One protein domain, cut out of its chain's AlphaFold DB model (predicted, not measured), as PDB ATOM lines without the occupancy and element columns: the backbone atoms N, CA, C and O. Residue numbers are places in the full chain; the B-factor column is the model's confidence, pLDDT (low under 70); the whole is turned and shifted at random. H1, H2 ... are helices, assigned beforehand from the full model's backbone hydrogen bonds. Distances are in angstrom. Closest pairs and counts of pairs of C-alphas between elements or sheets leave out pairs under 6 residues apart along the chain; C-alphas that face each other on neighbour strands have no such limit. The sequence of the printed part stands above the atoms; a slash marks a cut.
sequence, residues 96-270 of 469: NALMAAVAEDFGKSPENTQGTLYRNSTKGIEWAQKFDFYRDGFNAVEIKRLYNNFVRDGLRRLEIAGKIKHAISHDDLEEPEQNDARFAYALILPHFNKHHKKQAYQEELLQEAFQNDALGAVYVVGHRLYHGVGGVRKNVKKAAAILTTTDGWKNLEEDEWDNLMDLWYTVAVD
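This is residues 96 to 270 of the 469 residues of an uncharacterized protein of Dehalococcoidia bacterium (UniProt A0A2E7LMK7). The long helix H6 is the core of a body built of helices, with H4 and H5 on one side of it and H7 on the other. Beyond H5, H1 and H2 cross it at one end of the longest axis; at the other end H8, H9 and H10 make a second group, joined to the first mainly through H7. The printed part has 175 residues, with ten named helices in chain order H1 to H10 and no named strand; the class is all helix. It is compact, with a radius of gyration of the C-alphas of 15.8 A and spans of 48 by 33 by 24 A.

Find C-alpha 175 at (-18.572, 23.022, 114.969); from there H6, residues 175 to 191, runs 25.3 A to C-alpha 191 at (-28.988, 45.300, 120.874). Before it look for H4, residues 141 to 152, 16.3 A, and H5, residues 157 to 167, 15.1 A. Earlier are H1, residues 96 to 106, beginning at (-12.247, 38.509, 134.747), H2, residues 110 to 118, and the short H3, residues 131 to 134. After H6 come H7, residues 199 to 211, 18.4 A, H8, residues 215 to 227, 18.5 A, H9, residues 236 to 245, and H10, residues 258 to 269, 16.8 A.

Start at H4, H5 and H6, an up and down bundle, each helix running against the one before. H5 touches H6 at Ile 164 and Ala 181, their closest C-alphas, 5.4 A apart; this hairpin has a steep tilt of 37 degrees, only just past shallow. H6 and H7, also a hairpin, touch at Asn 179 and Ala 209, closest C-alphas 4.8 A apart. Outward from H5, H1 is about perpendicular to it at 86 degrees, with the C-alphas of Leu 98 and Gly 162 closest at 4.4 A. H2 touches H5 too, closest at the C-alphas of Gln 114 and Leu 158, 5.5 A. H3 is close but not clearly touching H4, 6.3 A between the C-alphas of Phe 131 and Val 151. Of H7, residues 206 to 210 alone touch H8, closest at the C-alphas of Phe 210 and Ala 217, 4.9 A. H8 and H9 are a hairpin at a shallow tilt of 19 degrees, opposite ways, with the C-alphas of Gly 222 and Ala 239 closest at 4.7 A. H10 touches H8, closest at the C-alphas of Tyr 219 and Leu 260, 5.5 A. H1 and H10, for instance, are apart. Every O i to N i+4 pair is within hydrogen-bond range in H2, H4, H5, H7, H8, H9 and H10; H1 has 5 of 7, H6 11 of 13, and H3 is too short for such a pair.

The farthest C-alphas, of Asn 96 and Val 269, are 49.8 A apart. The printed part has no cut. Look for the long links at residues 119 to 130 and 246 to 257. The mean pLDDT of the printed part is 85.4, and residues 119 to 124 and 244 to 256 are under 70.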
ATOM      1  N   ASN A  96     -12.741  37.168 135.061       88.94
ATOM      2  CA  ASN A  96     -12.247  38.509 134.747       88.94
ATOM      3  C   ASN A  96     -11.706  38.621 133.311       88.94
ATOM      4  O   ASN A  96     -11.938  39.648 132.677       88.94
ATOM      5  N   ALA A  97     -11.055  37.582 132.781       92.00
ATOM      6  CA  ALA A  97     -10.576  37.563 131.398       92.00
ATOM      7  C   ALA A  97     -11.743  37.488 130.396       92.00
ATOM      8  O   ALA A  97     -11.784  38.273 129.448       92.00
ATOM      9  N   LEU A  98     -12.746  36.642 130.662       91.94
ATOM     10  CA  LEU A  98     -13.972  36.558 129.848       91.94
ATOM     11  C   LEU A  98     -14.704  37.908 129.783       91.94
ATOM     12  O   LEU A  98     -15.110  38.368 128.717       91.94
ATOM     13  N   MET A  99     -14.850  38.568 130.934       93.00
ATOM     14  CA  MET A  99     -15.500  39.877 131.022       93.00
ATOM     15  C   MET A  99     -14.693  40.970 130.309       93.00
ATOM     16  O   MET A  99     -15.283  41.838 129.663       93.00
ATOM     17  N   ALA A 100     -13.359  40.934 130.405       94.88
ATOM     18  CA  ALA A 100     -12.478  41.885 129.732       94.88
ATOM     19  C   ALA A 100     -12.574  41.779 128.203       94.88
ATOM     20  O   ALA A 100     -12.676  42.809 127.538       94.88
ATOM     21  N   ALA A 101     -12.643  40.561 127.656       94.25
ATOM     22  CA  ALA A 101     -12.757  40.337 126.216       94.25
ATOM     23  C   ALA A 101     -14.022  40.972 125.612       94.25
ATOM     24  O   ALA A 101     -13.982  41.512 124.507       94.25
ATOM     25  N   VAL A 102     -15.153  40.938 126.320       96.25
ATOM     26  CA  VAL A 102     -16.382  41.620 125.874       96.25
ATOM     27  C   VAL A 102     -16.278  43.126 126.094       96.25
ATOM     28  O   VAL A 102     -16.695  43.907 125.244       96.25
ATOM     29  N   ALA A 103     -15.701  43.568 127.213       95.75
ATOM     30  CA  ALA A 103     -15.526  44.990 127.499       95.75
ATOM     31  C   ALA A 103     -14.654  45.702 126.444       95.75
ATOM     32  O   ALA A 103     -14.943  46.845 126.078       95.75
ATOM     33  N   GLU A 104     -13.660  45.001 125.892       96.12
ATOM     34  CA  GLU A 104     -12.841  45.459 124.767       96.12
ATOM     35  C   GLU A 104     -13.686  45.760 123.520       96.12
ATOM     36  O   GLU A 104     -13.534  46.822 122.913       96.12
ATOM     37  N   ASP A 105     -14.646  44.896 123.175       95.06
ATOM     38  CA  ASP A 105     -15.537  45.128 122.028       95.06
ATOM     39  C   ASP A 105     -16.403  46.378 122.202       95.06
ATOM     40  O   ASP A 105     -16.699  47.085 121.235       95.06
ATOM     41  N   PHE A 106     -16.769  46.680 123.447       93.69
ATOM     42  CA  PHE A 106     -17.517  47.878 123.819       93.69
ATOM     43  C   PHE A 106     -16.625  49.120 123.968       93.69
ATOM     44  O   PHE A 106     -17.150  50.231 124.065       93.69
ATOM     45  N   GLY A 107     -15.296  48.962 123.971       94.31
ATOM     46  CA  GLY A 107     -14.338  50.047 124.196       94.31
ATOM     47  C   GLY A 107     -14.503  50.712 125.568       94.31
ATOM     48  O   GLY A 107     -14.361  51.930 125.682       94.31
ATOM     49  N   LYS A 108     -14.882  49.940 126.593       93.62
ATOM     50  CA  LYS A 108     -15.203  50.417 127.951       93.62
ATOM     51  C   LYS A 108     -14.588  49.504 129.011       93.62
ATOM     52  O   LYS A 108     -14.176  48.392 128.713       93.62
ATOM     53  N   SER A 109     -14.571  49.950 130.271       94.69
ATOM     54  CA  SER A 109     -14.199  49.074 131.393       94.69
ATOM     55  C   SER A 109     -15.248  47.970 131.619       94.69
ATOM     56  O   SER A 109     -16.418  48.166 131.260       94.69
ATOM     57  N   PRO A 110     -14.882  46.835 132.241       92.31
ATOM     58  CA  PRO A 110     -15.830  45.776 132.585       92.31
ATOM     59  C   PRO A 110     -17.038  46.272 133.390       92.31
ATOM     60  O   PRO A 110     -18.169  45.895 133.095       92.31
ATOM     61  N   GLU A 111     -16.846  47.181 134.343       88.69
ATOM     62  CA  GLU A 111     -17.919  47.734 135.181       88.69
ATOM     63  C   GLU A 111     -18.904  48.567 134.349       88.69
ATOM     64  O   GLU A 111     -20.124  48.418 134.464       88.69
ATOM     65  N   ASN A 112     -18.382  49.412 133.457       90.38
ATOM     66  CA  ASN A 112     -19.197  50.242 132.568       90.38
ATOM     67  C   ASN A 112     -19.939  49.402 131.518       90.38
ATOM     68  O   ASN A 112     -21.087  49.705 131.164       90.38
ATOM     69  N   THR A 113     -19.311  48.333 131.030       91.00
ATOM     70  CA  THR A 113     -19.936  47.374 130.114       91.00
ATOM     71  C   THR A 113     -21.031  46.583 130.827       91.00
ATOM     72  O   THR A 113     -22.152  46.522 130.325       91.00
ATOM     73  N   GLN A 114     -20.781  46.089 132.042       87.44
ATOM     74  CA  GLN A 114     -21.785  45.423 132.875       87.44
ATOM     75  C   GLN A 114     -22.993  46.335 133.125       87.44
ATOM     76  O   GLN A 114     -24.133  45.918 132.934       87.44
ATOM     77  N   GLY A 115     -22.761  47.604 133.480       82.56
ATOM     78  CA  GLY A 115     -23.830  48.591 133.645       82.56
ATOM     79  C   GLY A 115     -24.628  48.845 132.358       82.56
ATOM     80  O   GLY A 115     -25.839  49.063 132.418       82.56
ATOM     81  N   THR A 116     -23.975  48.771 131.194       86.75
ATOM     82  CA  THR A 116     -24.626  48.880 129.878       86.75
ATOM     83  C   THR A 116     -25.518  47.661 129.601       86.75
ATOM     84  O   THR A 116     -26.685  47.828 129.249       86.75
ATOM     85  N   LEU A 117     -25.005  46.443 129.813       83.88
ATOM     86  CA  LEU A 117     -25.729  45.189 129.562       83.88
ATOM     87  C   LEU A 117     -26.887  44.958 130.549       83.88
ATOM     88  O   LEU A 117     -27.943  44.438 130.168       83.88
ATOM     89  N   TYR A 118     -26.719  45.381 131.805       80.94
ATOM     90  CA  TYR A 118     -27.718  45.243 132.870       80.94
ATOM     91  C   TYR A 118     -29.000  46.036 132.589       80.94
ATOM     92  O   TYR A 118     -30.099  45.549 132.840       80.94
ATOM     93  N   ARG A 119     -28.883  47.241 132.011       69.38
ATOM     94  CA  ARG A 119     -30.017  48.159 131.765       69.38
ATOM     95  C   ARG A 119     -31.005  47.681 130.690       69.38
ATOM     96  O   ARG A 119     -31.950  48.399 130.390       69.38
ATOM     97  N   ASN A 120     -30.809  46.474 130.151       58.62
ATOM     98  CA  ASN A 120     -31.707  45.770 129.240       58.62
ATOM     99  C   ASN A 120     -32.228  46.657 128.097       58.62
ATOM    100  O   ASN A 120     -33.396  47.048 128.068       58.62
ATOM    101  N   SER A 121     -31.356  46.958 127.132       57.19
ATOM    102  CA  SER A 121     -31.809  47.484 125.843       57.19
ATOM    103  C   SER A 121     -32.620  46.396 125.134       57.19
ATOM    104  O   SER A 121     -32.075  45.484 124.525       57.19
ATOM    105  N   THR A 122     -33.943  46.456 125.271       56.50
ATOM    106  CA  THR A 122     -34.874  45.506 124.637       56.50
ATOM    107  C   THR A 122     -35.208  45.880 123.195       56.50
ATOM    108  O   THR A 122     -35.963  45.167 122.539       56.50
ATOM    109  N   LYS A 123     -34.685  47.004 122.695       62.12
ATOM    110  CA  LYS A 123     -34.858  47.427 121.306       62.12
ATOM    111  C   LYS A 123     -33.556  47.159 120.564       62.12
ATOM    112  O   LYS A 123     -32.628  47.963 120.644       62.12
ATOM    113  N   GLY A 124     -33.499  46.017 119.883       65.44
ATOM    114  CA  GLY A 124     -32.490  45.760 118.863       65.44
ATOM    115  C   GLY A 124     -32.594  46.742 117.695       65.44
ATOM    116  O   GLY A 124     -33.452  47.632 117.661       65.44
ATOM    117  N   ILE A 125     -31.689  46.601 116.730       80.00
ATOM    118  CA  ILE A 125     -31.847  47.243 115.418       80.00
ATOM    119  C   ILE A 125     -33.000  46.591 114.646       80.00
ATOM    120  O   ILE A 125     -33.470  45.529 115.024       80.00
ATOM    121  N   GLU A 126     -33.436  47.213 113.550       80.12
ATOM    122  CA  GLU A 126     -34.635  46.841 112.776       80.12
ATOM    123  C   GLU A 126     -34.819  45.333 112.511       80.12
ATOM    124  O   GLU A 126     -35.943  44.844 112.545       80.12
ATOM    125  N   TRP A 127     -33.735  44.589 112.275       84.19
ATOM    126  CA  TRP A 127     -33.800  43.143 112.040       84.19
ATOM    127  C   TRP A 127     -33.598  42.281 113.291       84.19
ATOM    128  O   TRP A 127     -33.970  41.110 113.276       84.19
ATOM    129  N   ALA A 128     -32.989  42.822 114.346       86.06
ATOM    130  CA  ALA A 128     -32.711  42.101 115.581       86.06
ATOM    131  C   ALA A 128     -33.926  42.235 116.506       86.06
ATOM    132  O   ALA A 128     -34.083  43.233 117.213       86.06
ATOM    133  N   GLN A 129     -34.798  41.226 116.468       86.69
ATOM    134  CA  GLN A 129     -35.943  41.122 117.371       86.69
ATOM    135  C   GLN A 129     -35.475  41.040 118.829       86.69
ATOM    136  O   GLN A 129     -34.296  40.852 119.116       86.69
ATOM    137  N   LYS A 130     -36.408  41.155 119.778       86.62
ATOM    138  CA  LYS A 130     -36.096  41.002 121.209       86.62
ATOM    139  C   LYS A 130     -35.400  39.667 121.471       86.62
ATOM    140  O   LYS A 130     -35.783  38.666 120.883       86.62
ATOM    141  N   PHE A 131     -34.488  39.627 122.440       86.81
ATOM    142  CA  PHE A 131     -33.778  38.397 122.810       86.81
ATOM    143  C   PHE A 131     -34.689  37.173 123.035       86.81
ATOM    144  O   PHE A 131     -34.356  36.073 122.612       86.81
ATOM    145  N   ASP A 132     -35.870  37.359 123.638       84.75
ATOM    146  CA  ASP A 132     -36.829  36.268 123.874       84.75
ATOM    147  C   ASP A 132     -37.317  35.573 122.596       84.75
ATOM    148  O   ASP A 132     -37.711  34.414 122.651       84.75
ATOM    149  N   PHE A 133     -37.282  36.266 121.456       86.81
ATOM    150  CA  PHE A 133     -37.688  35.720 120.167       86.81
ATOM    151  C   PHE A 133     -36.802  34.537 119.751       86.81
ATOM    152  O   PHE A 133     -37.306  33.547 119.235       86.81
ATOM    153  N   TYR A 134     -35.497  34.616 120.027       89.75
ATOM    154  CA  TYR A 134     -34.489  33.671 119.536       89.75
ATOM    155  C   TYR A 134     -34.184  32.516 120.497       89.75
ATOM    156  O   TYR A 134     -33.246  31.772 120.243       89.75
ATOM    157  N   ARG A 135     -34.927  32.347 121.601       85.44
ATOM    158  CA  ARG A 135     -34.613  31.345 122.649       85.44
ATOM    159  C   ARG A 135     -34.453  29.915 122.131       85.44
ATOM    160  O   ARG A 135     -33.703  29.145 122.725       85.44
ATOM    161  N   ASP A 136     -35.136  29.590 121.040       82.75
ATOM    162  CA  ASP A 136     -35.121  28.274 120.398       82.75
ATOM    163  C   ASP A 136     -34.418  28.279 119.029       82.75
ATOM    164  O   ASP A 136     -34.417  27.273 118.338       82.75
ATOM    165  N   GLY A 137     -33.762  29.382 118.650       86.31
ATOM    166  CA  GLY A 137     -33.040  29.523 117.378       86.31
ATOM    167  C   GLY A 137     -31.621  28.943 117.375       86.31
ATOM    168  O   GLY A 137     -30.767  29.477 116.668       86.31
ATOM    169  N   PHE A 138     -31.364  27.913 118.182       89.00
ATOM    170  CA  PHE A 138     -30.050  27.302 118.411       89.00
ATOM    171  C   PHE A 138     -30.164  25.777 118.317       89.00
ATOM    172  O   PHE A 138     -31.101  25.201 118.871       89.00
ATOM    173  N   ASN A 139     -29.192  25.147 117.664       83.06
ATOM    174  CA  ASN A 139     -29.059  23.699 117.522       83.06
ATOM    175  C   ASN A 139     -28.356  23.067 118.741       83.06
ATOM    176  O   ASN A 139     -28.755  22.006 119.215       83.06
ATOM    177  N   ALA A 140     -27.326  23.727 119.270       85.75
ATOM    178  CA  ALA A 140     -26.511  23.272 120.388       85.75
ATOM    179  C   ALA A 140     -27.158  23.597 121.742       85.75
ATOM    180  O   ALA A 140     -27.419  24.761 122.076       85.75
ATOM    181  N   VAL A 141     -27.370  22.571 122.570       83.44
ATOM    182  CA  VAL A 141     -28.068  22.683 123.864       83.44
ATOM    183  C   VAL A 141     -27.313  23.597 124.837       83.44
ATOM    184  O   VAL A 141     -27.916  24.402 125.553       83.44
ATOM    185  N   GLU A 142     -25.989  23.508 124.845       86.06
ATOM    186  CA  GLU A 142     -25.068  24.246 125.705       86.06
ATOM    187  C   GLU A 142     -25.135  25.747 125.417       86.06
ATOM    188  O   GLU A 142     -25.281  26.566 126.333       86.06
ATOM    189  N   ILE A 143     -25.084  26.115 124.134       91.81
ATOM    190  CA  ILE A 143     -25.127  27.511 123.699       91.81
ATOM    191  C   ILE A 143     -26.529  28.087 123.855       91.81
ATOM    192  O   ILE A 143     -26.677  29.194 124.380       91.81
ATOM    193  N   LYS A 144     -27.564  27.316 123.502       89.88
ATOM    194  CA  LYS A 144     -28.965  27.662 123.771       89.88
ATOM    195  C   LYS A 144     -29.166  28.021 125.244       89.88
ATOM    196  O   LYS A 144     -29.783  29.037 125.575       89.88
ATOM    197  N   ARG A 145     -28.599  27.224 126.152       86.00
ATOM    198  CA  ARG A 145     -28.665  27.464 127.599       86.00
ATOM    199  C   ARG A 145     -27.912  28.726 128.017       86.00
ATOM    200  O   ARG A 145     -28.473  29.530 128.764       86.00
ATOM    201  N   LEU A 146     -26.687  28.935 127.527       91.06
ATOM    202  CA  LEU A 146     -25.930  30.171 127.773       91.06
ATOM    203  C   LEU A 146     -26.717  31.402 127.323       91.06
ATOM    204  O   LEU A 146     -26.875  32.351 128.091       91.06
ATOM    205  N   TYR A 147     -27.274  31.371 126.114       92.38
ATOM    206  CA  TYR A 147     -28.096  32.454 125.599       92.38
ATOM    207  C   TYR A 147     -29.323  32.700 126.484       92.38
ATOM    208  O   TYR A 147     -29.551  33.822 126.934       92.38
ATOM    209  N   ASN A 148     -30.071  31.652 126.834       87.75
ATOM    210  CA  ASN A 148     -31.238  31.769 127.709       87.75
ATOM    211  C   ASN A 148     -30.886  32.346 129.092       87.75
ATOM    212  O   ASN A 148     -31.644  33.159 129.636       87.75
ATOM    213  N   ASN A 149     -29.716  32.005 129.633       84.19
ATOM    214  CA  ASN A 149     -29.205  32.599 130.867       84.19
ATOM    215  C   ASN A 149     -28.833  34.075 130.680       84.19
ATOM    216  O   ASN A 149     -29.168  34.888 131.541       84.19
ATOM    217  N   PHE A 150     -28.237  34.464 129.549       89.56
ATOM    218  CA  PHE A 150     -27.975  35.871 129.221       89.56
ATOM    219  C   PHE A 150     -29.272  36.697 129.198       89.56
ATOM    220  O   PHE A 150     -29.335  37.809 129.738       89.56
ATOM    221  N   VAL A 151     -30.336  36.144 128.611       86.31
ATOM    222  CA  VAL A 151     -31.641  36.810 128.544       86.31
ATOM    223  C   VAL A 151     -32.226  37.025 129.944       86.31
ATOM    224  O   VAL A 151     -32.666  38.138 130.259       86.31
ATOM    225  N   ARG A 152     -32.193  35.989 130.793       79.75
ATOM    226  CA  ARG A 152     -32.838  35.962 132.118       79.75
ATOM    227  C   ARG A 152     -32.048  36.675 133.217       79.75
ATOM    228  O   ARG A 152     -32.661  37.325 134.063       79.75
ATOM    229  N   ASP A 153     -30.723  36.558 133.229       78.75
ATOM    230  CA  ASP A 153     -29.877  37.010 134.337       78.75
ATOM    231  C   ASP A 153     -29.090  38.276 133.990       78.75
ATOM    232  O   ASP A 153     -27.939  38.236 133.557       78.75
ATOM    233  N   GLY A 154     -29.707  39.430 134.256       73.88
ATOM    234  CA  GLY A 154     -29.093  40.739 134.038       73.88
ATOM    235  C   GLY A 154     -27.758  40.949 134.763       73.88
ATOM    236  O   GLY A 154     -26.901  41.669 134.246       73.88
ATOM    237  N   LEU A 155     -27.554  40.341 135.938       71.44
ATOM    238  CA  LEU A 155     -26.338  40.521 136.740       71.44
ATOM    239  C   LEU A 155     -25.161  39.716 136.181       71.44
ATOM    240  O   LEU A 155     -24.020  40.155 136.299       71.44
ATOM    241  N   ARG A 156     -25.428  38.583 135.528       80.69
ATOM    242  CA  ARG A 156     -24.399  37.730 134.915       80.69
ATOM    243  C   ARG A 156     -24.166  38.000 133.426       80.69
ATOM    244  O   ARG A 156     -23.281  37.381 132.845       80.69
ATOM    245  N   ARG A 157     -24.885  38.936 132.796       86.19
ATOM    246  CA  ARG A 157     -24.804  39.183 131.340       86.19
ATOM    247  C   ARG A 157     -23.398  39.367 130.785       86.19
ATOM    248  O   ARG A 157     -23.124  38.806 129.733       86.19
ATOM    249  N   LEU A 158     -22.516  40.121 131.447       90.19
ATOM    250  CA  LEU A 158     -21.152  40.301 130.935       90.19
ATOM    251  C   LEU A 158     -20.334  39.010 131.010       90.19
ATOM    252  O   LEU A 158     -19.614  38.692 130.073       90.19
ATOM    253  N   GLU A 159     -20.470  38.253 132.101       90.25
ATOM    254  CA  GLU A 159     -19.833  36.938 132.244       90.25
ATOM    255  C   GLU A 159     -20.334  35.976 131.163       90.25
ATOM    256  O   GLU A 159     -19.532  35.346 130.484       90.25
ATOM    257  N   ILE A 160     -21.653  35.890 130.982       91.56
ATOM    258  CA  ILE A 160     -22.272  34.959 130.036       91.56
ATOM    259  C   ILE A 160     -21.950  35.356 128.591       91.56
ATOM    260  O   ILE A 160     -21.595  34.493 127.796       91.56
ATOM    261  N   ALA A 161     -21.994  36.648 128.251       94.75
ATOM    262  CA  ALA A 161     -21.535  37.132 126.949       94.75
ATOM    263  C   ALA A 161     -20.056  36.799 126.717       94.75
ATOM    264  O   ALA A 161     -19.678  36.479 125.596       94.75
ATOM    265  N   GLY A 162     -19.233  36.830 127.771       95.94
ATOM    266  CA  GLY A 162     -17.834  36.416 127.714       95.94
ATOM    267  C   GLY A 162     -17.676  34.929 127.422       95.94
ATOM    268  O   GLY A 162     -16.872  34.572 126.570       95.94
ATOM    269  N   LYS A 163     -18.485  34.069 128.053       95.12
ATOM    270  CA  LYS A 163     -18.531  32.633 127.731       95.12
ATOM    271  C   LYS A 163     -18.955  32.407 126.282       95.12
ATOM    272  O   LYS A 163     -18.258  31.714 125.559       95.12
ATOM    273  N   ILE A 164     -20.036  33.047 125.836       96.25
ATOM    274  CA  ILE A 164     -20.504  32.954 124.446       96.25
ATOM    275  C   ILE A 164     -19.403  33.403 123.473       96.25
ATOM    276  O   ILE A 164     -19.124  32.698 122.514       96.25
ATOM    277  N   LYS A 165     -18.735  34.536 123.734       96.69
ATOM    278  CA  LYS A 165     -17.624  35.011 122.897       96.69
ATOM    279  C   LYS A 165     -16.468  34.009 122.863       96.69
ATOM    280  O   LYS A 165     -15.916  33.762 121.802       96.69
ATOM    281  N   HIS A 166     -16.104  33.441 124.009       95.69
ATOM    282  CA  HIS A 166     -15.019  32.461 124.111       95.69
ATOM    283  C   HIS A 166     -15.348  31.147 123.387       95.69
ATOM    284  O   HIS A 166     -14.468  30.546 122.785       95.69
ATOM    285  N   ALA A 167     -16.621  30.742 123.376       95.19
ATOM    286  CA  ALA A 167     -17.100  29.556 122.668       95.19
ATOM    287  C   ALA A 167     -16.967  29.643 121.133       95.19
ATOM    288  O   ALA A 167     -16.919  28.610 120.478       95.19
ATOM    289  N   ILE A 168     -16.867  30.846 120.550       95.75
ATOM    290  CA  ILE A 168     -16.778  31.055 119.088       95.75
ATOM    291  C   ILE A 168     -15.583  30.332 118.454       95.75
ATOM    292  O   ILE A 168     -15.653  29.914 117.301       95.75
ATOM    293  N   SER A 169     -14.475  30.220 119.182       88.19
ATOM    294  CA  SER A 169     -13.212  29.679 118.673       88.19
ATOM    295  C   SER A 169     -12.588  28.690 119.656       88.19
ATOM    296  O   SER A 169     -11.368  28.660 119.801       88.19
ATOM    297  N   HIS A 170     -13.417  27.968 120.414       90.00
ATOM    298  CA  HIS A 170     -12.935  27.012 121.403       90.00
ATOM    299  C   HIS A 170     -12.750  25.632 120.784       90.00
ATOM    300  O   HIS A 170     -13.733  25.013 120.387       90.00
ATOM    301  N   ASP A 171     -11.520  25.124 120.778       85.75
ATOM    302  CA  ASP A 171     -11.184  23.853 120.121       85.75
ATOM    303  C   ASP A 171     -11.929  22.637 120.708       85.75
ATOM    304  O   ASP A 171     -12.187  21.675 119.994       85.75
ATOM    305  N   ASP A 172     -12.315  22.689 121.990       83.81
ATOM    306  CA  ASP A 172     -13.078  21.610 122.649       83.81
ATOM    307  C   ASP A 172     -14.583  21.596 122.316       83.81
ATOM    308  O   ASP A 172     -15.299  20.700 122.760       83.81
ATOM    309  N   LEU A 173     -15.091  22.610 121.612       87.25
ATOM    310  CA  LEU A 173     -16.485  22.660 121.176       87.25
ATOM    311  C   LEU A 173     -16.592  22.168 119.738       87.25
ATOM    312  O   LEU A 173     -15.791  22.569 118.891       87.25
ATOM    313  N   GLU A 174     -17.600  21.342 119.456       89.12
ATOM    314  CA  GLU A 174     -17.869  20.929 118.084       89.12
ATOM    315  C   GLU A 174     -18.341  22.128 117.242       89.12
ATOM    316  O   GLU A 174     -18.700  23.207 117.729       89.12
ATOM    317  N   GLU A 175     -18.270  21.961 115.925       89.25
ATOM    318  CA  GLU A 175     -18.572  23.022 114.969       89.25
ATOM    319  C   GLU A 175     -19.982  23.636 115.157       89.25
ATOM    320  O   GLU A 175     -20.085  24.868 115.137       89.25
ATOM    321  N   PRO A 176     -21.060  22.855 115.408       88.12
ATOM    322  CA  PRO A 176     -22.394  23.407 115.657       88.12
ATOM    323  C   PRO A 176     -22.449  24.369 116.853       88.12
ATOM    324  O   PRO A 176     -23.055  25.437 116.756       88.12
ATOM    325  N   GLU A 177     -21.782  24.041 117.958       91.31
ATOM    326  CA  GLU A 177     -21.675  24.860 119.163       91.31
ATOM    327  C   GLU A 177     -20.945  26.166 118.855       91.31
ATOM    328  O   GLU A 177     -21.401  27.246 119.232       91.31
ATOM    329  N   GLN A 178     -19.827  26.099 118.132       95.19
ATOM    330  CA  GLN A 178     -19.097  27.304 117.746       95.19
ATOM    331  C   GLN A 178     -19.947  28.206 116.837       95.19
ATOM    332  O   GLN A 178     -19.965  29.428 117.007       95.19
ATOM    333  N   ASN A 179     -20.694  27.631 115.892       94.75
ATOM    334  CA  ASN A 179     -21.567  28.376 114.981       94.75
ATOM    335  C   ASN A 179     -22.748  29.028 115.703       94.75
ATOM    336  O   ASN A 179     -23.060  30.198 115.462       94.75
ATOM    337  N   ASP A 180     -23.356  28.321 116.648       93.88
ATOM    338  CA  ASP A 180     -24.386  28.889 117.507       93.88
ATOM    339  C   ASP A 180     -23.824  29.966 118.437       93.88
ATOM    340  O   ASP A 180     -24.500  30.961 118.708       93.88
ATOM    341  N   ALA A 181     -22.577  29.828 118.897       96.94
ATOM    342  CA  ALA A 181     -21.901  30.853 119.686       96.94
ATOM    343  C   ALA A 181     -21.638  32.118 118.853       96.94
ATOM    344  O   ALA A 181     -21.907  33.231 119.325       96.94
ATOM    345  N   ARG A 182     -21.200  31.960 117.591       97.94
ATOM    346  CA  ARG A 182     -21.080  33.059 116.613       97.94
ATOM    347  C   ARG A 182     -22.418  33.769 116.458       97.94
ATOM    348  O   ARG A 182     -22.483  34.992 116.606       97.94
ATOM    349  N   PHE A 183     -23.493  33.012 116.243       97.25
ATOM    350  CA  PHE A 183     -24.836  33.566 116.113       97.25
ATOM    351  C   PHE A 183     -25.299  34.295 117.387       97.25
ATOM    352  O   PHE A 183     -25.732  35.448 117.317       97.25
ATOM    353  N   ALA A 184     -25.159  33.677 118.562       96.75
ATOM    354  CA  ALA A 184     -25.539  34.269 119.842       96.75
ATOM    355  C   ALA A 184     -24.822  35.606 120.084       96.75
ATOM    356  O   ALA A 184     -25.459  36.596 120.457       96.75
ATOM    357  N   TYR A 185     -23.511  35.674 119.838       97.44
ATOM    358  CA  TYR A 185     -22.758  36.915 120.014       97.44
ATOM    359  C   TYR A 185     -23.121  37.971 118.958       97.44
ATOM    360  O   TYR A 185     -23.285  39.151 119.291       97.44
ATOM    361  N   ALA A 186     -23.361  37.545 117.712       95.81
ATOM    362  CA  ALA A 186     -23.868  38.401 116.642       95.81
ATOM    363  C   ALA A 186     -25.272  38.970 116.930       95.81
ATOM    364  O   ALA A 186     -25.612  40.022 116.389       95.81
ATOM    365  N   LEU A 187     -26.072  38.335 117.799       93.81
ATOM    366  CA  LEU A 187     -27.340  38.874 118.314       93.81
ATOM    367  C   LEU A 187     -27.156  39.849 119.484       93.81
ATOM    368  O   LEU A 187     -27.926  40.807 119.614       93.81
ATOM    369  N   ILE A 188     -26.162  39.624 120.349       93.94
ATOM    370  CA  ILE A 188     -25.900  40.475 121.520       93.94
ATOM    371  C   ILE A 188     -25.478  41.877 121.083       93.94
ATOM    372  O   ILE A 188     -26.088  42.855 121.514       93.94
ATOM    373  N   LEU A 189     -24.477  41.986 120.206       93.50
ATOM    374  CA  LEU A 189     -23.940  43.270 119.743       93.50
ATOM    375  C   LEU A 189     -25.027  44.250 119.231       93.50
ATOM    376  O   LEU A 189     -25.163  45.335 119.798       93.50
ATOM    377  N   PRO A 190     -25.903  43.906 118.267       90.06
ATOM    378  CA  PRO A 190     -26.853  44.861 117.692       90.06
ATOM    379  C   PRO A 190     -27.832  45.472 118.699       90.06
ATOM    380  O   PRO A 190     -28.249  46.618 118.521       90.06
ATOM    381  N   HIS A 191     -28.161  44.766 119.785       90.56
ATOM    382  CA  HIS A 191     -28.988  45.300 120.874       90.56
ATOM    383  C   HIS A 191     -28.325  46.449 121.642       90.56
ATOM    384  O   HIS A 191     -29.006  47.243 122.300       90.56
ATOM    385  N   PHE A 192     -27.005  46.580 121.511       90.19
ATOM    386  CA  PHE A 192     -26.184  47.611 122.125       90.19
ATOM    387  C   PHE A 192     -25.372  48.413 121.097       90.19
ATOM    388  O   PHE A 192     -24.375  49.029 121.465       90.19
ATOM    389  N   ASN A 193     -25.837  48.493 119.844       86.81
ATOM    390  CA  ASN A 193     -25.217  49.232 118.731       86.81
ATOM    391  C   ASN A 193     -24.672  50.621 119.126       86.81
ATOM    392  O   ASN A 193     -23.587  51.005 118.698       86.81
ATOM    393  N   LYS A 194     -25.397  51.375 119.967       87.81
ATOM    394  CA  LYS A 194     -25.012  52.737 120.396       87.81
ATOM    395  C   LYS A 194     -23.864  52.769 121.412       87.81
ATOM    396  O   LYS A 194     -23.452  53.842 121.848       87.81
ATOM    397  N   HIS A 195     -23.393  51.610 121.852       88.69
ATOM    398  CA  HIS A 195     -22.425  51.455 122.931       88.69
ATOM    399  C   HIS A 195     -21.134  50.756 122.500       88.69
ATOM    400  O   HIS A 195     -20.266  50.593 123.351       88.69
ATOM    401  N   HIS A 196     -20.994  50.400 121.219       90.44
ATOM    402  CA  HIS A 196     -19.780  49.833 120.632       90.44
ATOM    403  C   HIS A 196     -19.606  50.275 119.168       90.44
ATOM    404  O   HIS A 196     -20.507  50.852 118.562       90.44
ATOM    405  N   LYS A 197     -18.444  49.976 118.570       89.50
ATOM    406  CA  LYS A 197     -18.138  50.242 117.142       89.50
ATOM    407  C   LYS A 197     -17.898  48.970 116.312       89.50
ATOM    408  O   LYS A 197     -17.385  49.021 115.201       89.50
ATOM    409  N   LYS A 198     -18.251  47.808 116.867       93.50
ATOM    410  CA  LYS A 198     -18.056  46.474 116.278       93.50
ATOM    411  C   LYS A 198     -19.160  46.034 115.294       93.50
ATOM    412  O   LYS A 198     -19.480  44.856 115.239       93.50
ATOM    413  N   GLN A 199     -19.750  46.946 114.512       90.62
ATOM    414  CA  GLN A 199     -20.786  46.573 113.531       90.62
ATOM    415  C   GLN A 199     -20.248  45.640 112.432       90.62
ATOM    416  O   GLN A 199     -20.945  44.720 112.022       90.62
ATOM    417  N   ALA A 200     -19.011  45.856 111.970       93.44
ATOM    418  CA  ALA A 200     -18.390  44.996 110.960       93.44
ATOM    419  C   ALA A 200     -18.168  43.572 111.492       93.44
ATOM    420  O   ALA A 200     -18.592  42.613 110.861       93.44
ATOM    421  N   TYR A 201     -17.603  43.460 112.697       95.06
ATOM    422  CA  TYR A 201     -17.378  42.180 113.370       95.06
ATOM    423  C   TYR A 201     -18.688  41.433 113.666       95.06
ATOM    424  O   TYR A 201     -18.781  40.225 113.506       95.06
ATOM    425  N   GLN A 202     -19.742  42.158 114.045       93.88
ATOM    426  CA  GLN A 202     -21.074  41.580 114.192       93.88
ATOM    427  C   GLN A 202     -21.582  40.945 112.884       93.88
ATOM    428  O   GLN A 202     -22.145  39.854 112.914       93.88
ATOM    429  N   GLU A 203     -21.454  41.648 111.755       94.12
ATOM    430  CA  GLU A 203     -21.907  41.137 110.458       94.12
ATOM    431  C   GLU A 203     -21.061  39.942 110.007       94.12
ATOM    432  O   GLU A 203     -21.621  38.976 109.508       94.12
ATOM    433  N   GLU A 204     -19.749  39.978 110.237       96.50
ATOM    434  CA  GLU A 204     -18.835  38.855 110.002       96.50
ATOM    435  C   GLU A 204     -19.297  37.597 110.746       96.50
ATOM    436  O   GLU A 204     -19.594  36.591 110.106       96.50
ATOM    437  N   LEU A 205     -19.507  37.687 112.064       97.56
ATOM    438  CA  LEU A 205     -19.997  36.565 112.872       97.56
ATOM    439  C   LEU A 205     -21.354  36.034 112.398       97.56
ATOM    440  O   LEU A 205     -21.576  34.825 112.385       97.56
ATOM    441  N   LEU A 206     -22.273  36.923 112.006       96.12
ATOM    442  CA  LEU A 206     -23.577  36.519 111.482       96.12
ATOM    443  C   LEU A 206     -23.445  35.774 110.147       96.12
ATOM    444  O   LEU A 206     -24.157  34.796 109.932       96.12
ATOM    445  N   GLN A 207     -22.577  36.243 109.247       95.75
ATOM    446  CA  GLN A 207     -22.363  35.604 107.950       95.75
ATOM    447  C   GLN A 207     -21.627  34.272 108.086       95.75
ATOM    448  O   GLN A 207     -22.001  33.334 107.392       95.75
ATOM    449  N   GLU A 208     -20.646  34.157 108.984       95.94
ATOM    450  CA  GLU A 208     -19.991  32.879 109.295       95.94
ATOM    451  C   GLU A 208     -20.986  31.871 109.873       95.94
ATOM    452  O   GLU A 208     -21.105  30.760 109.367       95.94
ATOM    453  N   ALA A 209     -21.772  32.280 110.875       94.94
ATOM    454  CA  ALA A 209     -22.806  31.425 111.448       94.94
ATOM    455  C   ALA A 209     -23.833  30.987 110.390       94.94
ATOM    456  O   ALA A 209     -24.274  29.844 110.390       94.94
ATOM    457  N   PHE A 210     -24.194  31.882 109.465       93.25
ATOM    458  CA  PHE A 210     -25.075  31.565 108.343       93.25
ATOM    459  C   PHE A 210     -24.441  30.581 107.347       93.25
ATOM    460  O   PHE A 210     -25.122  29.663 106.903       93.25
ATOM    461  N   GLN A 211     -23.170  30.767 106.982       91.50
ATOM    462  CA  GLN A 211     -22.455  29.883 106.051       91.50
ATOM    463  C   GLN A 211     -22.287  28.467 106.599       91.50
ATOM    464  O   GLN A 211     -22.228  27.527 105.813       91.50
ATOM    465  N   ASN A 212     -22.261  28.337 107.924       89.38
ATOM    466  CA  ASN A 212     -22.178  27.064 108.622       89.38
ATOM    467  C   ASN A 212     -23.530  26.645 109.239       89.38
ATOM    468  O   ASN A 212     -23.576  25.990 110.280       89.38
ATOM    469  N   ASP A 213     -24.637  27.059 108.612       86.00
ATOM    470  CA  ASP A 213     -25.998  26.573 108.862       86.00
ATOM    471  C   ASP A 213     -26.538  26.714 110.305       86.00
ATOM    472  O   ASP A 213     -27.460  25.992 110.700       86.00
ATOM    473  N   ALA A 214     -26.051  27.685 111.088       88.69
ATOM    474  CA  ALA A 214     -26.650  28.011 112.384       88.69
ATOM    475  C   ALA A 214     -28.107  28.468 112.199       88.69
ATOM    476  O   ALA A 214     -28.393  29.433 111.479       88.69
ATOM    477  N   LEU A 215     -29.033  27.791 112.882       87.38
ATOM    478  CA  LEU A 215     -30.475  27.875 112.625       87.38
ATOM    479  C   LEU A 215     -30.997  29.318 112.650       87.38
ATOM    480  O   LEU A 215     -31.599  29.813 111.690       87.38
ATOM    481  N   GLY A 216     -30.717  30.037 113.736       90.81
ATOM    482  CA  GLY A 216     -31.159  31.415 113.879       90.81
ATOM    483  C   GLY A 216     -30.429  32.401 112.960       90.81
ATOM    484  O   GLY A 216     -31.019  33.416 112.572       90.81
ATOM    485  N   ALA A 217     -29.193  32.112 112.539       93.69
ATOM    486  CA  ALA A 217     -28.479  32.951 111.576       93.69
ATOM    487  C   ALA A 217     -29.161  32.897 110.207       93.69
ATOM    488  O   ALA A 217     -29.351  33.935 109.562       93.69
ATOM    489  N   VAL A 218     -29.621  31.713 109.796       91.69
ATOM    490  CA  VAL A 218     -30.331  31.574 108.528       91.69
ATOM    491  C   VAL A 218     -31.682  32.281 108.553       91.69
ATOM    492  O   VAL A 218     -32.016  32.971 107.585       91.69
ATOM    493  N   TYR A 219     -32.417  32.216 109.670       92.62
ATOM    494  CA  TYR A 219     -33.610  33.048 109.857       92.62
ATOM    495  C   TYR A 219     -33.288  34.525 109.642       92.62
ATOM    496  O   TYR A 219     -33.952  35.196 108.855       92.62
ATOM    497  N   VAL A 220     -32.260  35.048 110.320       94.25
ATOM    498  CA  VAL A 220     -31.925  36.475 110.260       94.25
ATOM    499  C   VAL A 220     -31.554  36.891 108.838       94.25
ATOM    500  O   VAL A 220     -32.049  37.909 108.346       94.25
ATOM    501  N   VAL A 221     -30.708  36.119 108.154       94.44
ATOM    502  CA  VAL A 221     -30.297  36.416 106.775       94.44
ATOM    503  C   VAL A 221     -31.491  36.327 105.819       94.44
ATOM    504  O   VAL A 221     -31.698  37.238 105.009       94.44
ATOM    505  N   GLY A 222     -32.324  35.292 105.951       93.44
ATOM    506  CA  GLY A 222     -33.561  35.130 105.186       93.44
ATOM    507  C   GLY A 222     -34.537  36.287 105.404       93.44
ATOM    508  O   GLY A 222     -35.020  36.879 104.438       93.44
ATOM    509  N   HIS A 223     -34.760  36.682 106.659       94.38
ATOM    510  CA  HIS A 223     -35.649  37.775 107.052       94.38
ATOM    511  C   HIS A 223     -35.165  39.114 106.486       94.38
ATOM    512  O   HIS A 223     -35.944  39.866 105.893       94.38
ATOM    513  N   ARG A 224     -33.860  39.402 106.598       95.19
ATOM    514  CA  ARG A 224     -33.245  40.617 106.034       95.19
ATOM    515  C   ARG A 224     -33.426  40.697 104.524       95.19
ATOM    516  O   ARG A 224     -33.781  41.758 104.016       95.19
ATOM    517  N   LEU A 225     -33.234  39.588 103.811       95.56
ATOM    518  CA  LEU A 225     -33.452  39.520 102.364       95.56
ATOM    519  C   LEU A 225     -34.932  39.623 101.991       95.56
ATOM    520  O   LEU A 225     -35.258  40.259 100.992       95.56
ATOM    521  N   TYR A 226     -35.830  39.018 102.761       94.94
ATOM    522  CA  TYR A 226     -37.257  39.025 102.456       94.94
ATOM    523  C   TYR A 226     -37.892  40.408 102.663       94.94
ATOM    524  O   TYR A 226     -38.614  40.896 101.789       94.94
ATOM    525  N   HIS A 227     -37.571  41.077 103.772       93.56
ATOM    526  CA  HIS A 227     -38.121  42.396 104.096       93.56
ATOM    527  C   HIS A 227     -37.290  43.564 103.553       93.56
ATOM    528  O   HIS A 227     -37.833  44.646 103.351       93.56
ATOM    529  N   GLY A 228     -36.008  43.354 103.252       93.12
ATOM    530  CA  GLY A 228     -35.105  44.418 102.811       93.12
ATOM    531  C   GLY A 228     -34.685  45.358 103.946       93.12
ATOM    532  O   GLY A 228     -34.730  46.574 103.781       93.12
ATOM    533  N   VAL A 229     -34.324  44.794 105.102       91.56
ATOM    534  CA  VAL A 229     -34.022  45.538 106.340       91.56
ATOM    535  C   VAL A 229     -32.534  45.493 106.696       91.56
ATOM    536  O   VAL A 229     -31.799  44.590 106.282       91.56
ATOM    537  N   GLY A 230     -32.066  46.465 107.484       83.44
ATOM    538  CA  GLY A 230     -30.670  46.494 107.943       83.44
ATOM    539  C   GLY A 230     -29.641  46.659 106.821       83.44
ATOM    540  O   GLY A 230     -28.618  45.974 106.826       83.44
ATOM    541  N   GLY A 231     -29.945  47.513 105.838       84.81
ATOM    542  CA  GLY A 231     -29.067  47.809 104.698       84.81
ATOM    543  C   GLY A 231     -29.053  46.744 103.595       84.81
ATOM    544  O   GLY A 231     -28.349  46.909 102.601       84.81
ATOM    545  N   VAL A 232     -29.835  45.669 103.734       92.19
ATOM    546  CA  VAL A 232     -29.951  44.608 102.726       92.19
ATOM    547  C   VAL A 232     -31.094  44.933 101.769       92.19
ATOM    548  O   VAL A 232     -32.204  45.230 102.192       92.19
ATOM    549  N   ARG A 233     -30.853  44.857 100.456       94.44
ATOM    550  CA  ARG A 233     -31.910  45.053  99.453       94.44
ATOM    551  C   ARG A 233     -32.867  43.858  99.438       94.44
ATOM    552  O   ARG A 233     -32.412  42.718  99.341       94.44
ATOM    553  N   LYS A 234     -34.179  44.130  99.428       95.62
ATOM    554  CA  LYS A 234     -35.219  43.095  99.299       95.62
ATOM    555  C   LYS A 234     -34.960  42.195  98.083       95.62
ATOM    556  O   LYS A 234     -34.854  42.677  96.954       95.62
ATOM    557  N   ASN A 235     -34.892  40.887  98.316       95.94
ATOM    558  CA  ASN A 235     -34.682  39.851  97.314       95.94
ATOM    559  C   ASN A 235     -35.376  38.543  97.732       95.94
ATOM    560  O   ASN A 235     -34.765  37.647  98.317       95.94
ATOM    561  N   VAL A 236     -36.657  38.425  97.374       92.56
ATOM    562  CA  VAL A 236     -37.501  37.260  97.693       92.56
ATOM    563  C   VAL A 236     -36.941  35.965  97.100       92.56
ATOM    564  O   VAL A 236     -36.982  34.931  97.753       92.56
ATOM    565  N   LYS A 237     -36.353  36.006  95.895       91.94
ATOM    566  CA  LYS A 237     -35.775  34.813  95.251       91.94
ATOM    567  C   LYS A 237     -34.597  34.254  96.046       91.94
ATOM    568  O   LYS A 237     -34.508  33.047  96.232       91.94
ATOM    569  N   LYS A 238     -33.704  35.131  96.518       92.06
ATOM    570  CA  LYS A 238     -32.546  34.730  97.329       92.06
ATOM    571  C   LYS A 238     -32.967  34.285  98.729       92.06
ATOM    572  O   LYS A 238     -32.434  33.294  99.209       92.06
ATOM    573  N   ALA A 239     -33.942  34.965  99.342       90.50
ATOM    574  CA  ALA A 239     -34.531  34.523 100.608       90.50
ATOM    575  C   ALA A 239     -35.134  33.114 100.473       90.50
ATOM    576  O   ALA A 239     -34.817  32.236 101.264       90.50
ATOM    577  N   ALA A 240     -35.920  32.875  99.418       85.56
ATOM    578  CA  ALA A 240     -36.509  31.570  99.137       85.56
ATOM    579  C   ALA A 240     -35.447  30.489  98.932       85.56
ATOM    580  O   ALA A 240     -35.597  29.396  99.460       85.56
ATOM    581  N   ALA A 241     -34.381  30.788  98.181       85.69
ATOM    582  CA  ALA A 241     -33.277  29.856  97.977       85.69
ATOM    583  C   ALA A 241     -32.646  29.470  99.317       85.69
ATOM    584  O   ALA A 241     -32.666  28.303  99.660       85.69
ATOM    585  N   ILE A 242     -32.216  30.448 100.115       86.12
ATOM    586  CA  ILE A 242     -31.558  30.208 101.406       86.12
ATOM    587  C   ILE A 242     -32.429  29.378 102.353       86.12
ATOM    588  O   ILE A 242     -31.946  28.421 102.941       86.12
ATOM    589  N   LEU A 243     -33.719  29.702 102.445       80.94
ATOM    590  CA  LEU A 243     -34.652  28.982 103.310       80.94
ATOM    591  C   LEU A 243     -35.036  27.590 102.749       80.94
ATOM    592  O   LEU A 243     -35.739  26.842 103.415       80.94
ATOM    593  N   THR A 244     -34.629  27.229 101.520       69.38
ATOM    594  CA  THR A 244     -34.920  25.920 100.886       69.38
ATOM    595  C   THR A 244     -33.684  25.049 100.621       69.38
ATOM    596  O   THR A 244     -33.840  23.837 100.420       69.38
ATOM    597  N   THR A 245     -32.483  25.638 100.573       55.84
ATOM    598  CA  THR A 245     -31.220  24.986 100.171       55.84
ATOM    599  C   THR A 245     -30.469  24.295 101.294       55.84
ATOM    600  O   THR A 245     -29.547  23.540 101.013       55.84
ATOM    601  N   THR A 246     -30.831  24.524 102.545       51.72
ATOM    602  CA  THR A 246     -30.209  23.847 103.676       51.72
ATOM    603  C   THR A 246     -30.704  22.404 103.745       51.72
ATOM    604  O   THR A 246     -31.676  22.068 104.419       51.72
ATOM    605  N   ASP A 247     -30.021  21.514 103.022       42.66
ATOM    606  CA  ASP A 247     -30.182  20.060 103.154       42.66
ATOM    607  C   ASP A 247     -29.891  19.574 104.590       42.66
ATOM    608  O   ASP A 247     -30.312  18.479 104.967       42.66
ATOM    609  N   GLY A 248     -29.266  20.425 105.414       43.12
ATOM    610  CA  GLY A 248     -29.145  20.259 106.859       43.12
ATOM    611  C   GLY A 248     -30.485  20.248 107.601       43.12
ATOM    612  O   GLY A 248     -30.633  19.458 108.520       43.12
ATOM    613  N   TRP A 249     -31.504  21.021 107.201       48.50
ATOM    614  CA  TRP A 249     -32.742  21.118 108.004       48.50
ATOM    615  C   TRP A 249     -33.726  20.000 107.709       48.50
ATOM    616  O   TRP A 249     -34.465  19.574 108.583       48.50
ATOM    617  N   LYS A 250     -33.682  19.458 106.487       39.19
ATOM    618  CA  LYS A 250     -34.510  18.312 106.081       39.19
ATOM    619  C   LYS A 250     -34.158  17.018 106.830       39.19
ATOM    620  O   LYS A 250     -34.880  16.037 106.681       39.19
ATOM    621  N   ASN A 251     -33.042  17.005 107.567       38.47
ATOM    622  CA  ASN A 251     -32.529  15.853 108.308       38.47
ATOM    623  C   ASN A 251     -32.360  16.115 109.817       38.47
ATOM    624  O   ASN A 251     -31.894  15.218 110.519       38.47
ATOM    625  N   LEU A 252     -32.710  17.305 110.318       44.19
ATOM    626  CA  LEU A 252     -32.758  17.578 111.755       44.19
ATOM    627  C   LEU A 252     -34.103  17.067 112.294       44.19
ATOM    628  O   LEU A 252     -35.136  17.238 111.650       44.19
ATOM    629  N   GLU A 253     -34.073  16.357 113.424       41.97
ATOM    630  CA  GLU A 253     -35.279  15.854 114.094       41.97
ATOM    631  C   GLU A 253     -36.262  17.012 114.384       41.97
ATOM    632  O   GLU A 253     -35.832  18.143 114.583       41.97
ATOM    633  N   GLU A 254     -37.565  16.705 114.375       43.59
ATOM    634  CA  GLU A 254     -38.768  17.565 114.226       43.59
ATOM    635  C   GLU A 254     -38.966  18.768 115.192       43.59
ATOM    636  O   GLU A 254     -40.063  19.318 115.271       43.59
ATOM    637  N   ASP A 255     -37.940  19.239 115.896       48.03
ATOM    638  CA  ASP A 255     -37.977  20.438 116.744       48.03
ATOM    639  C   ASP A 255     -37.620  21.709 115.947       48.03
ATOM    640  O   ASP A 255     -36.692  22.451 116.282       48.03
ATOM    641  N   GLU A 256     -38.344  21.966 114.855       61.00
ATOM    642  CA  GLU A 256     -38.158  23.190 114.074       61.00
ATOM    643  C   GLU A 256     -38.499  24.423 114.931       61.00
ATOM    644  O   GLU A 256     -39.544  24.498 115.578       61.00
ATOM    645  N   TRP A 257     -37.627  25.436 114.931       76.06
ATOM    646  CA  TRP A 257     -37.946  26.719 115.553       76.06
ATOM    647  C   TRP A 257     -39.079  27.394 114.763       76.06
ATOM    648  O   TRP A 257     -38.844  27.876 113.654       76.06
ATOM    649  N   ASP A 258     -40.288  27.453 115.338       73.06
ATOM    650  CA  ASP A 258     -41.532  27.929 114.694       73.06
ATOM    651  C   ASP A 258     -41.352  29.213 113.868       73.06
ATOM    652  O   ASP A 258     -41.839  29.328 112.746       73.06
ATOM    653  N   ASN A 259     -40.568  30.168 114.372       80.38
ATOM    654  CA  ASN A 259     -40.323  31.439 113.687       80.38
ATOM    655  C   ASN A 259     -39.610  31.279 112.333       80.38
ATOM    656  O   ASN A 259     -39.854  32.053 111.403       80.38
ATOM    657  N   LEU A 260     -38.702  30.308 112.216       82.06
ATOM    658  CA  LEU A 260     -38.030  29.995 110.958       82.06
ATOM    659  C   LEU A 260     -38.996  29.385 109.954       82.06
ATOM    660  O   LEU A 260     -38.975  29.770 108.781       82.06
ATOM    661  N   MET A 261     -39.876  28.513 110.432       74.81
ATOM    662  CA  MET A 261     -40.919  27.919 109.611       74.81
ATOM    663  C   MET A 261     -41.906  28.974 109.132       74.81
ATOM    664  O   MET A 261     -42.127  29.086 107.928       74.81
ATOM    665  N   ASP A 262     -42.402  29.834 110.015       79.94
ATOM    666  CA  ASP A 262     -43.295  30.938 109.658       79.94
ATOM    667  C   ASP A 262     -42.697  31.844 108.575       79.94
ATOM    668  O   ASP A 262     -43.371  32.219 107.604       79.94
ATOM    669  N   LEU A 263     -41.405  32.167 108.690       83.69
ATOM    670  CA  LEU A 263     -40.699  32.923 107.663       83.69
ATOM    671  C   LEU A 263     -40.627  32.139 106.347       83.69
ATOM    672  O   LEU A 263     -40.917  32.710 105.292       83.69
ATOM    673  N   TRP A 264     -40.272  30.853 106.391       83.69
ATOM    674  CA  TRP A 264     -40.255  29.999 105.205       83.69
ATOM    675  C   TRP A 264     -41.611  29.989 104.499       83.69
ATOM    676  O   TRP A 264     -41.657  30.257 103.299       83.69
ATOM    677  N   TYR A 265     -42.710  29.774 105.227       73.69
ATOM    678  CA  TYR A 265     -44.066  29.780 104.669       73.69
ATOM    679  C   TYR A 265     -44.411  31.114 104.027       73.69
ATOM    680  O   TYR A 265     -44.886  31.149 102.887       73.69
ATOM    681  N   THR A 266     -44.109  32.207 104.724       81.31
ATOM    682  CA  THR A 266     -44.335  33.565 104.226       81.31
ATOM    683  C   THR A 266     -43.606  33.783 102.898       81.31
ATOM    684  O   THR A 266     -44.196  34.254 101.923       81.31
ATOM    685  N   VAL A 267     -42.341  33.364 102.807       81.62
ATOM    686  CA  VAL A 267     -41.555  33.456 101.571       81.62
ATOM    687  C   VAL A 267     -42.043  32.466 100.506       81.62
ATOM    688  O   VAL A 267     -42.010  32.777  99.315       81.62
ATOM    689  N   ALA A 268     -42.498  31.274 100.891       77.62
ATOM    690  CA  ALA A 268     -42.916  30.204  99.986       77.62
ATOM    691  C   ALA A 268     -44.140  30.583  99.144       77.62
ATOM    692  O   ALA A 268     -44.222  30.176  97.980       77.62
ATOM    693  N   VAL A 269     -45.068  31.356  99.714       78.31
ATOM    694  CA  VAL A 269     -46.306  31.786  99.043       78.31
ATOM    695  C   VAL A 269     -46.212  33.172  98.401       78.31
ATOM    696  O   VAL A 269     -47.131  33.565  97.678       78.31
ATOM    697  N   ASP A 270     -45.115  33.903  98.620       86.31
ATOM    698  CA  ASP A 270     -44.899  35.233  98.048       86.31
ATOM    699  C   ASP A 270     -44.861  35.176  96.504       86.31
ATOM    700  O   ASP A 270     -44.136  34.348  95.944       86.31
TER     701      ASP A 270